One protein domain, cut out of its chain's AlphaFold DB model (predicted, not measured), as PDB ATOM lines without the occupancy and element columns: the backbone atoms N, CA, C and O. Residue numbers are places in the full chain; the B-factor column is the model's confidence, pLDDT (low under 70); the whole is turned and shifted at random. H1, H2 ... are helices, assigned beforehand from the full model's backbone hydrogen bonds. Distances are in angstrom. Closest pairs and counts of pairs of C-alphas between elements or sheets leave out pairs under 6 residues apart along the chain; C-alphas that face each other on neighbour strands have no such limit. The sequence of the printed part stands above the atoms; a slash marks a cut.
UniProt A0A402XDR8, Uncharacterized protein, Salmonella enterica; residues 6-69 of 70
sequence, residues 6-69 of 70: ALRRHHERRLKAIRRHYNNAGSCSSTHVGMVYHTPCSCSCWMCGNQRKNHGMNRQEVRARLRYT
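This is residues 6 to 69 of the 70 residues of an uncharacterized protein of Salmonella enterica (UniProt A0A402XDR8). This is a long, drawn-out chain of helices: at one end H1 and H2 make a small packed corner, with residues 15 to 19 of H1 set on H2, and at the other end H4 lies far off on its own. A stretch with no named element, residues 39 to 50, and the little helix H3 bridge the two ends, while residues 6 to 11 of H1 and residues 58 to 64, of which 59 to 64 belong to H4, stick out. The printed part has 64 residues with four named helices, in the order H1, H2, H3, H4, and no named strand; the class is all helix. The whole is extended, with a radius of gyration of the C-alphas of 16.6 A, and its spans are 54 by 26 by 14 A.

Begin at the first printed residue with H1, residues 6 to 19, and look next at H2, residues 30 to 38. They touch, with 7 pairs of C-alphas within 8 A, and H1 does so with residues 15 to 19 alone. Look for the closest C-alphas of the two at Lys 16 and Val 33, 6.0 A apart. Their lines are about perpendicular, at 78 degrees, and their centres are 11.8 A apart. Further along you reach H3, residues 51 to 55, which touches no helix; H2 and H3 are apart. H4, residues 59 to 67, touches no helix either, and H3 and H4 are apart although a tight link of 3 residues joins them. In H1, H2, H3 and H4 every backbone O i to N i+4 pair is within hydrogen-bond range.

Find C-alpha 6 at (164.004, 206.282, 221.707); from there H1 runs 20.0 A to C-alpha 19 at (181.340, 201.920, 212.826). Next find C-alpha 30, where H2 begins and runs 12.6 A to C-alpha 38. H3 covers 5.5 A from C-alpha 51 to C-alpha 55. H4 then runs 12.4 A from C-alpha 59 to C-alpha 67 at (197.020, 163.833, 218.731).

Compare C-alpha 6 with C-alpha 69: these two, of Ala 6 and Thr 69, are the farthest apart in the domain, at 54.2 A. The outline is a rod, and the printed part has no cut. The link from H1 to H2, 10 residues, is short, and the link from H2 to H3, 12 residues, is long. The C-alphas of residues 39 to 50 lie 2 to 8 A from the mean of the C-alphas. In the B-factor column of this predicted model the mean pLDDT of the printed part is 86.9, and one printed residue, Thr 69, is under 70.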
ATOM      1  N   ALA A   6     163.210 205.097 222.021       95.62
ATOM      2  CA  ALA A   6     164.004 206.282 221.707       95.62
ATOM      3  C   ALA A   6     165.486 206.076 222.056       95.62
ATOM      4  O   ALA A   6     166.351 206.293 221.208       95.62
ATOM      5  N   LEU A   7     165.775 205.553 223.254       95.56
ATOM      6  CA  LEU A   7     167.142 205.266 223.687       95.56
ATOM      7  C   LEU A   7     167.825 204.225 222.783       95.56
ATOM      8  O   LEU A   7     168.983 204.395 222.406       95.56
ATOM      9  N   ARG A   8     167.103 203.173 222.373       93.94
ATOM     10  CA  ARG A   8     167.634 202.162 221.439       93.94
ATOM     11  C   ARG A   8     168.025 202.773 220.092       93.94
ATOM     12  O   ARG A   8     169.140 202.542 219.635       93.94
ATOM     13  N   ARG A   9     167.155 203.598 219.503       95.19
ATOM     14  CA  ARG A   9     167.426 204.300 218.234       95.19
ATOM     15  C   ARG A   9     168.600 205.269 218.345       95.19
ATOM     16  O   ARG A   9     169.420 205.348 217.434       95.19
ATOM     17  N   HIS A  10     168.700 205.986 219.463       95.62
ATOM     18  CA  HIS A  10     169.832 206.869 219.728       95.62
ATOM     19  C   HIS A  10     171.155 206.087 219.742       95.62
ATOM     20  O   HIS A  10     172.096 206.462 219.041       95.62
ATOM     21  N   HIS A  11     171.220 204.974 220.482       94.94
ATOM     22  CA  HIS A  11     172.412 204.124 220.527       94.94
ATOM     23  C   HIS A  11     172.745 203.504 219.173       94.94
ATOM     24  O   HIS A  11     173.912 203.485 218.789       94.94
ATOM     25  N   GLU A  12     171.741 203.030 218.438       94.81
ATOM     26  CA  GLU A  12     171.923 202.489 217.095       94.81
ATOM     27  C   GLU A  12     172.551 203.531 216.160       94.81
ATOM     28  O   GLU A  12     173.573 203.257 215.535       94.81
ATOM     29  N   ARG A  13     172.006 204.755 216.128       95.75
ATOM     30  CA  ARG A  13     172.550 205.860 215.327       95.75
ATOM     31  C   ARG A  13     173.988 206.198 215.725       95.75
ATOM     32  O   ARG A  13     174.844 206.314 214.852       95.75
ATOM     33  N   ARG A  14     174.261 206.322 217.029       96.38
ATOM     34  CA  ARG A  14     175.605 206.616 217.555       96.38
ATOM     35  C   ARG A  14     176.614 205.544 217.148       96.38
ATOM     36  O   ARG A  14     177.686 205.860 216.646       96.38
ATOM     37  N   LEU A  15     176.269 204.271 217.338       94.38
ATOM     38  CA  LEU A  15     177.155 203.152 217.023       94.38
ATOM     39  C   LEU A  15     177.378 203.001 215.515       94.38
ATOM     40  O   LEU A  15     178.500 202.724 215.107       94.38
ATOM     41  N   LYS A  16     176.353 203.228 214.686       94.38
ATOM     42  CA  LYS A  16     176.492 203.249 213.221       94.38
ATOM     43  C   LYS A  16     177.412 204.378 212.745       94.38
ATOM     44  O   LYS A  16     178.206 204.152 211.839       94.38
ATOM     45  N   ALA A  17     177.358 205.558 213.370       94.88
ATOM     46  CA  ALA A  17     178.270 206.660 213.054       94.88
ATOM     47  C   ALA A  17     179.736 206.284 213.331       94.88
ATOM     48  O   ALA A  17     180.584 206.455 212.465       94.88
ATOM     49  N   ILE A  18     180.015 205.676 214.490       92.75
ATOM     50  CA  ILE A  18     181.366 205.209 214.846       92.75
ATOM     51  C   ILE A  18     181.839 204.108 213.884       92.75
ATOM     52  O   ILE A  18     182.943 204.170 213.349       92.75
ATOM     53  N   ARG A  19     180.992 203.102 213.632       91.69
ATOM     54  CA  ARG A  19     181.340 201.920 212.826       91.69
ATOM     55  C   ARG A  19     181.543 202.215 211.340       91.69
ATOM     56  O   ARG A  19     182.135 201.391 210.652       91.69
ATOM     57  N   ARG A  20     181.106 203.378 210.846       92.88
ATOM     58  CA  ARG A  20     181.399 203.835 209.479       92.88
ATOM     59  C   ARG A  20     182.897 204.000 209.227       92.88
ATOM     60  O   ARG A  20     183.334 203.813 208.104       92.88
ATOM     61  N   HIS A  21     183.675 204.311 210.259       91.44
ATOM     62  CA  HIS A  21     185.118 204.525 210.137       91.44
ATOM     63  C   HIS A  21     185.941 203.248 210.323       91.44
ATOM     64  O   HIS A  21     187.164 203.307 210.391       91.44
ATOM     65  N   TYR A  22     185.296 202.088 210.461       90.06
ATOM     66  CA  TYR A  22     186.028 200.839 210.603       90.06
ATOM     67  C   TYR A  22     186.588 200.401 209.251       90.06
ATOM     68  O   TYR A  22     185.929 200.537 208.224       90.06
ATOM     69  N   ASN A  23     187.754 199.752 209.262       87.31
ATOM     70  CA  ASN A  23     188.371 199.191 208.052       87.31
ATOM     71  C   ASN A  23     187.463 198.174 207.335       87.31
ATOM     72  O   ASN A  23     187.631 197.907 206.152       87.31
ATOM     73  N   ASN A  24     186.483 197.606 208.048       87.38
ATOM     74  CA  ASN A  24     185.510 196.660 207.514       87.38
ATOM     75  C   ASN A  24     184.166 197.300 207.101       87.38
ATOM     76  O   ASN A  24     183.205 196.575 206.841       87.38
ATOM     77  N   ALA A  25     184.082 198.633 207.041       88.56
ATOM     78  CA  ALA A  25     182.885 199.367 206.622       88.56
ATOM     79  C   ALA A  25     182.635 199.346 205.105       88.56
ATOM     80  O   ALA A  25     181.629 199.894 204.645       88.56
ATOM     81  N   GLY A  26     183.509 198.699 204.325       86.81
ATOM     82  CA  GLY A  26     183.408 198.625 202.868       86.81
ATOM     83  C   GLY A  26     183.293 200.022 202.252       86.81
ATOM     84  O   GLY A  26     183.999 200.943 202.648       86.81
ATOM     85  N   SER A  27     182.334 200.209 201.341       90.06
ATOM     86  CA  SER A  27     182.021 201.517 200.732       90.06
ATOM     87  C   SER A  27     181.336 202.537 201.659       90.06
ATOM     88  O   SER A  27     180.851 203.561 201.185       90.06
ATOM     89  N   CYS A  28     181.228 202.269 202.966       87.38
ATOM     90  CA  CYS A  28     180.554 203.144 203.934       87.38
ATOM     91  C   CYS A  28     179.065 203.421 203.629       87.38
ATOM     92  O   CYS A  28     178.482 204.370 204.164       87.38
ATOM     93  N   SER A  29     178.432 202.578 202.804       93.25
ATOM     94  CA  SER A  29     176.996 202.629 202.521       93.25
ATOM     95  C   SER A  29     176.170 202.338 203.780       93.25
ATOM     96  O   SER A  29     176.634 201.692 204.723       93.25
ATOM     97  N   SER A  30     174.913 202.789 203.807       91.81
ATOM     98  CA  SER A  30     173.990 202.508 204.918       91.81
ATOM     99  C   SER A  30     173.848 201.005 205.184       91.81
ATOM    100  O   SER A  30     173.831 200.585 206.343       91.81
ATOM    101  N   THR A  31     173.823 200.201 204.119       92.75
ATOM    102  CA  THR A  31     173.778 198.739 204.171       92.75
ATOM    103  C   THR A  31     175.032 198.164 204.823       92.75
ATOM    104  O   THR A  31     174.919 197.426 205.799       92.75
ATOM    105  N   HIS A  32     176.229 198.550 204.365       92.44
ATOM    106  CA  HIS A  32     177.486 198.038 204.925       92.44
ATOM    107  C   HIS A  32     177.664 198.438 206.389       92.44
ATOM    108  O   HIS A  32     178.022 197.607 207.220       92.44
ATOM    109  N   VAL A  33     177.330 199.679 206.748       93.44
ATOM    110  CA  VAL A  33     177.359 200.129 208.147       93.44
ATOM    111  C   VAL A  33     176.363 199.336 209.002       93.44
ATOM    112  O   VAL A  33     176.653 199.026 210.159       93.44
ATOM    113  N   GLY A  34     175.209 198.959 208.442       92.25
ATOM    114  CA  GLY A  34     174.267 198.030 209.065       92.25
ATOM    115  C   GLY A  34     174.879 196.649 209.318       92.25
ATOM    116  O   GLY A  34     174.778 196.133 210.429       92.25
ATOM    117  N   MET A  35     175.582 196.084 208.335       90.94
ATOM    118  CA  MET A  35     176.269 194.794 208.479       90.94
ATOM    119  C   MET A  35     177.370 194.859 209.544       90.94
ATOM    120  O   MET A  35     177.407 194.011 210.438       90.94
ATOM    121  N   VAL A  36     178.198 195.913 209.530       91.38
ATOM    122  CA  VAL A  36     179.224 196.137 210.562       91.38
ATOM    123  C   VAL A  36     178.594 196.311 211.942       91.38
ATOM    124  O   VAL A  36     179.138 195.815 212.925       91.38
ATOM    125  N   TYR A  37     177.443 196.982 212.053       91.81
ATOM    126  CA  TYR A  37     176.700 197.130 213.310       91.81
ATOM    127  C   TYR A  37     176.240 195.790 213.908       91.81
ATOM    128  O   TYR A  37     176.256 195.628 215.129       91.81
ATOM    129  N   HIS A  38     175.900 194.813 213.069       88.62
ATOM    130  CA  HIS A  38     175.492 193.482 213.521       88.62
ATOM    131  C   HIS A  38     176.656 192.514 213.761       88.62
ATOM    132  O   HIS A  38     176.454 191.472 214.381       88.62
ATOM    133  N   THR A  39     177.879 192.852 213.349       84.69
ATOM    134  CA  THR A  39     179.066 192.054 213.684       84.69
ATOM    135  C   THR A  39     179.638 192.428 215.053       84.69
ATOM    136  O   THR A  39     179.960 193.600 215.273       84.69
ATOM    137  N   PRO A  40     179.775 191.466 215.987       72.06
ATOM    138  CA  PRO A  40     180.266 191.734 217.338       72.06
ATOM    139  C   PRO A  40     181.790 191.923 217.407       72.06
ATOM    140  O   PRO A  40     182.255 192.697 218.236       72.06
ATOM    141  N   CYS A  41     182.561 191.274 216.528       76.56
ATOM    142  CA  CYS A  41     184.025 191.354 216.502       76.56
ATOM    143  C   CYS A  41     184.578 191.633 215.096       76.56
ATOM    144  O   CYS A  41     184.053 191.162 214.086       76.56
ATOM    145  N   SER A  42     185.659 192.418 215.039       72.44
ATOM    146  CA  SER A  42     186.325 192.848 213.800       72.44
ATOM    147  C   SER A  42     186.986 191.686 213.054       72.44
ATOM    148  O   SER A  42     186.915 191.631 211.829       72.44
ATOM    149  N   CYS A  43     187.564 190.730 213.785       72.69
ATOM    150  CA  CYS A  43     188.218 189.534 213.245       72.69
ATOM    151  C   CYS A  43     187.249 188.500 212.642       72.69
ATOM    152  O   CYS A  43     187.669 187.635 211.883       72.69
ATOM    153  N   SER A  44     185.951 188.608 212.927       73.94
ATOM    154  CA  SER A  44     184.892 187.812 212.299       73.94
ATOM    155  C   SER A  44     183.885 188.726 211.601       73.94
ATOM    156  O   SER A  44     182.667 188.575 211.758       73.94
ATOM    157  N   CYS A  45     184.393 189.751 210.914       83.00
ATOM    158  CA  CYS A  45     183.535 190.706 210.235       83.00
ATOM    159  C   CYS A  45     182.643 190.020 209.194       83.00
ATOM    160  O   CYS A  45     182.867 188.883 208.788       83.00
ATOM    161  N   TRP A  46     181.639 190.747 208.726       82.62
ATOM    162  CA  TRP A  46     180.653 190.251 207.773       82.62
ATOM    163  C   TRP A  46     181.279 189.884 206.419       82.62
ATOM    164  O   TRP A  46     180.712 189.063 205.711       82.62
ATOM    165  N   MET A  47     182.448 190.451 206.090       80.56
ATOM    166  CA  MET A  47     183.204 190.123 204.876       80.56
ATOM    167  C   MET A  47     184.008 188.831 205.027       80.56
ATOM    168  O   MET A  47     183.995 187.990 204.139       80.56
ATOM    169  N   CYS A  48     184.698 188.649 206.157       77.44
ATOM    170  CA  CYS A  48     185.446 187.417 206.417       77.44
ATOM    171  C   CYS A  48     184.508 186.246 206.749       77.44
ATOM    172  O   CYS A  48     184.865 185.084 206.560       77.44
ATOM    173  N   GLY A  49     183.321 186.557 207.281       73.50
ATOM    174  CA  GLY A  49     182.469 185.607 207.978       73.50
ATOM    175  C   GLY A  49     183.175 185.073 209.223       73.50
ATOM    176  O   GLY A  49     184.394 185.139 209.374       73.50
ATOM    177  N   ASN A  50     182.425 184.561 210.190       75.12
ATOM    178  CA  ASN A  50     183.060 183.864 211.300       75.12
ATOM    179  C   ASN A  50     183.830 182.663 210.731       75.12
ATOM    180  O   ASN A  50     183.198 181.731 210.237       75.12
ATOM    181  N   GLN A  51     185.170 182.688 210.772       75.56
ATOM    182  CA  GLN A  51     185.993 181.632 210.172       75.56
ATOM    183  C   GLN A  51     185.599 180.248 210.693       75.56
ATOM    184  O   GLN A  51     185.583 179.293 209.924       75.56
ATOM    185  N   ARG A  52     185.164 180.155 211.956       77.38
ATOM    186  CA  ARG A  52     184.642 178.913 212.536       77.38
ATOM    187  C   ARG A  52     183.376 178.409 211.836       77.38
ATOM    188  O   ARG A  52     183.202 177.205 211.701       77.38
ATOM    189  N   LYS A  53     182.495 179.310 211.392       75.94
ATOM    190  CA  LYS A  53     181.262 178.968 210.664       75.94
ATOM    191  C   LYS A  53     181.549 178.537 209.224       75.94
ATOM    192  O   LYS A  53     180.911 177.612 208.744       75.94
ATOM    193  N   ASN A  54     182.490 179.202 208.555       80.00
ATOM    194  CA  ASN A  54     182.749 178.984 207.127       80.00
ATOM    195  C   ASN A  54     183.781 177.879 206.855       80.00
ATOM    196  O   ASN A  54     183.652 177.152 205.877       80.00
ATOM    197  N   HIS A  55     184.804 177.758 207.703       80.56
ATOM    198  CA  HIS A  55     185.946 176.860 207.499       80.56
ATOM    199  C   HIS A  55     186.061 175.768 208.571       80.56
ATOM    200  O   HIS A  55     186.915 174.892 208.463       80.56
ATOM    201  N   GLY A  56     185.206 175.789 209.598       84.56
ATOM    202  CA  GLY A  56     185.220 174.791 210.664       84.56
ATOM    203  C   GLY A  56     186.404 174.953 211.621       84.56
ATOM    204  O   GLY A  56     186.729 176.064 212.042       84.56
ATOM    205  N   MET A  57     187.000 173.830 212.030       87.31
ATOM    206  CA  MET A  57     188.134 173.820 212.959       87.31
ATOM    207  C   MET A  57     189.375 174.460 212.337       87.31
ATOM    208  O   MET A  57     189.711 174.219 211.178       87.31
ATOM    209  N   ASN A  58     190.100 175.234 213.139       84.25
ATOM    210  CA  ASN A  58     191.385 175.775 212.719       84.25
ATOM    211  C   ASN A  58     192.474 174.676 212.689       84.25
ATOM    212  O   ASN A  58     192.324 173.597 213.263       84.25
ATOM    213  N   ARG A  59     193.619 174.953 212.046       87.06
ATOM    214  CA  ARG A  59     194.726 173.979 211.918       87.06
ATOM    215  C   ARG A  59     195.281 173.480 213.259       87.06
ATOM    216  O   ARG A  59     195.776 172.359 213.313       87.06
ATOM    217  N   GLN A  60     195.232 174.287 214.318       87.81
ATOM    218  CA  GLN A  60     195.695 173.878 215.647       87.81
ATOM    219  C   GLN A  60     194.704 172.901 216.288       87.81
ATOM    220  O   GLN A  60     195.127 171.864 216.785       87.81
ATOM    221  N   GLU A  61     193.402 173.180 216.196       90.19
ATOM    222  CA  GLU A  61     192.329 172.289 216.659       90.19
ATOM    223  C   GLU A  61     192.364 170.942 215.923       90.19
ATOM    224  O   GLU A  61     192.264 169.896 216.559       90.19
ATOM    225  N   VAL A  62     192.586 170.948 214.601       91.44
ATOM    226  CA  VAL A  62     192.749 169.713 213.814       91.44
ATOM    227  C   VAL A  62     193.947 168.899 214.310       91.44
ATOM    228  O   VAL A  62     193.816 167.704 214.555       91.44
ATOM    229  N   ARG A  63     195.108 169.538 214.511       91.94
ATOM    230  CA  ARG A  63     196.311 168.868 215.035       91.94
ATOM    231  C   ARG A  63     196.108 168.328 216.447       91.94
ATOM    232  O   ARG A  63     196.576 167.235 216.735       91.94
ATOM    233  N   ALA A  64     195.436 169.082 217.312       92.12
ATOM    234  CA  ALA A  64     195.122 168.642 218.664       92.12
ATOM    235  C   ALA A  64     194.204 167.417 218.629       92.12
ATOM    236  O   ALA A  64     194.507 166.422 219.272       92.12
ATOM    237  N   ARG A  65     193.145 167.443 217.810       90.44
ATOM    238  CA  ARG A  65     192.240 166.300 217.652       90.44
ATOM    239  C   ARG A  65     192.981 165.046 217.191       90.44
ATOM    240  O   ARG A  65     192.806 164.012 217.811       90.44
ATOM    241  N   LEU A  66     193.848 165.166 216.181       89.25
ATOM    242  CA  LEU A  66     194.658 164.050 215.670       89.25
ATOM    243  C   LEU A  66     195.646 163.482 216.699       89.25
ATOM    244  O   LEU A  66     196.011 162.320 216.599       89.25
ATOM    245  N   ARG A  67     196.104 164.287 217.668       86.56
ATOM    246  CA  ARG A  67     197.020 163.833 218.731       86.56
ATOM    247  C   ARG A  67     196.337 163.017 219.828       86.56
ATOM    248  O   ARG A  67     197.043 162.334 220.555       86.56
ATOM    249  N   TYR A  68     195.020 163.144 219.982       75.19
ATOM    250  CA  TYR A  68     194.257 162.527 221.077       75.19
ATOM    251  C   TYR A  68     193.172 161.555 220.590       75.19
ATOM    252  O   TYR A  68     192.351 161.109 221.386       75.19
ATOM    253  N   THR A  69     193.131 161.255 219.292       63.53
ATOM    254  CA  THR A  69     192.339 160.151 218.739       63.53
ATOM    255  C   THR A  69     193.247 158.935 218.571       63.53
ATOM    256  O   THR A  69     194.007 158.899 217.604       63.53
TER     257      THR A  69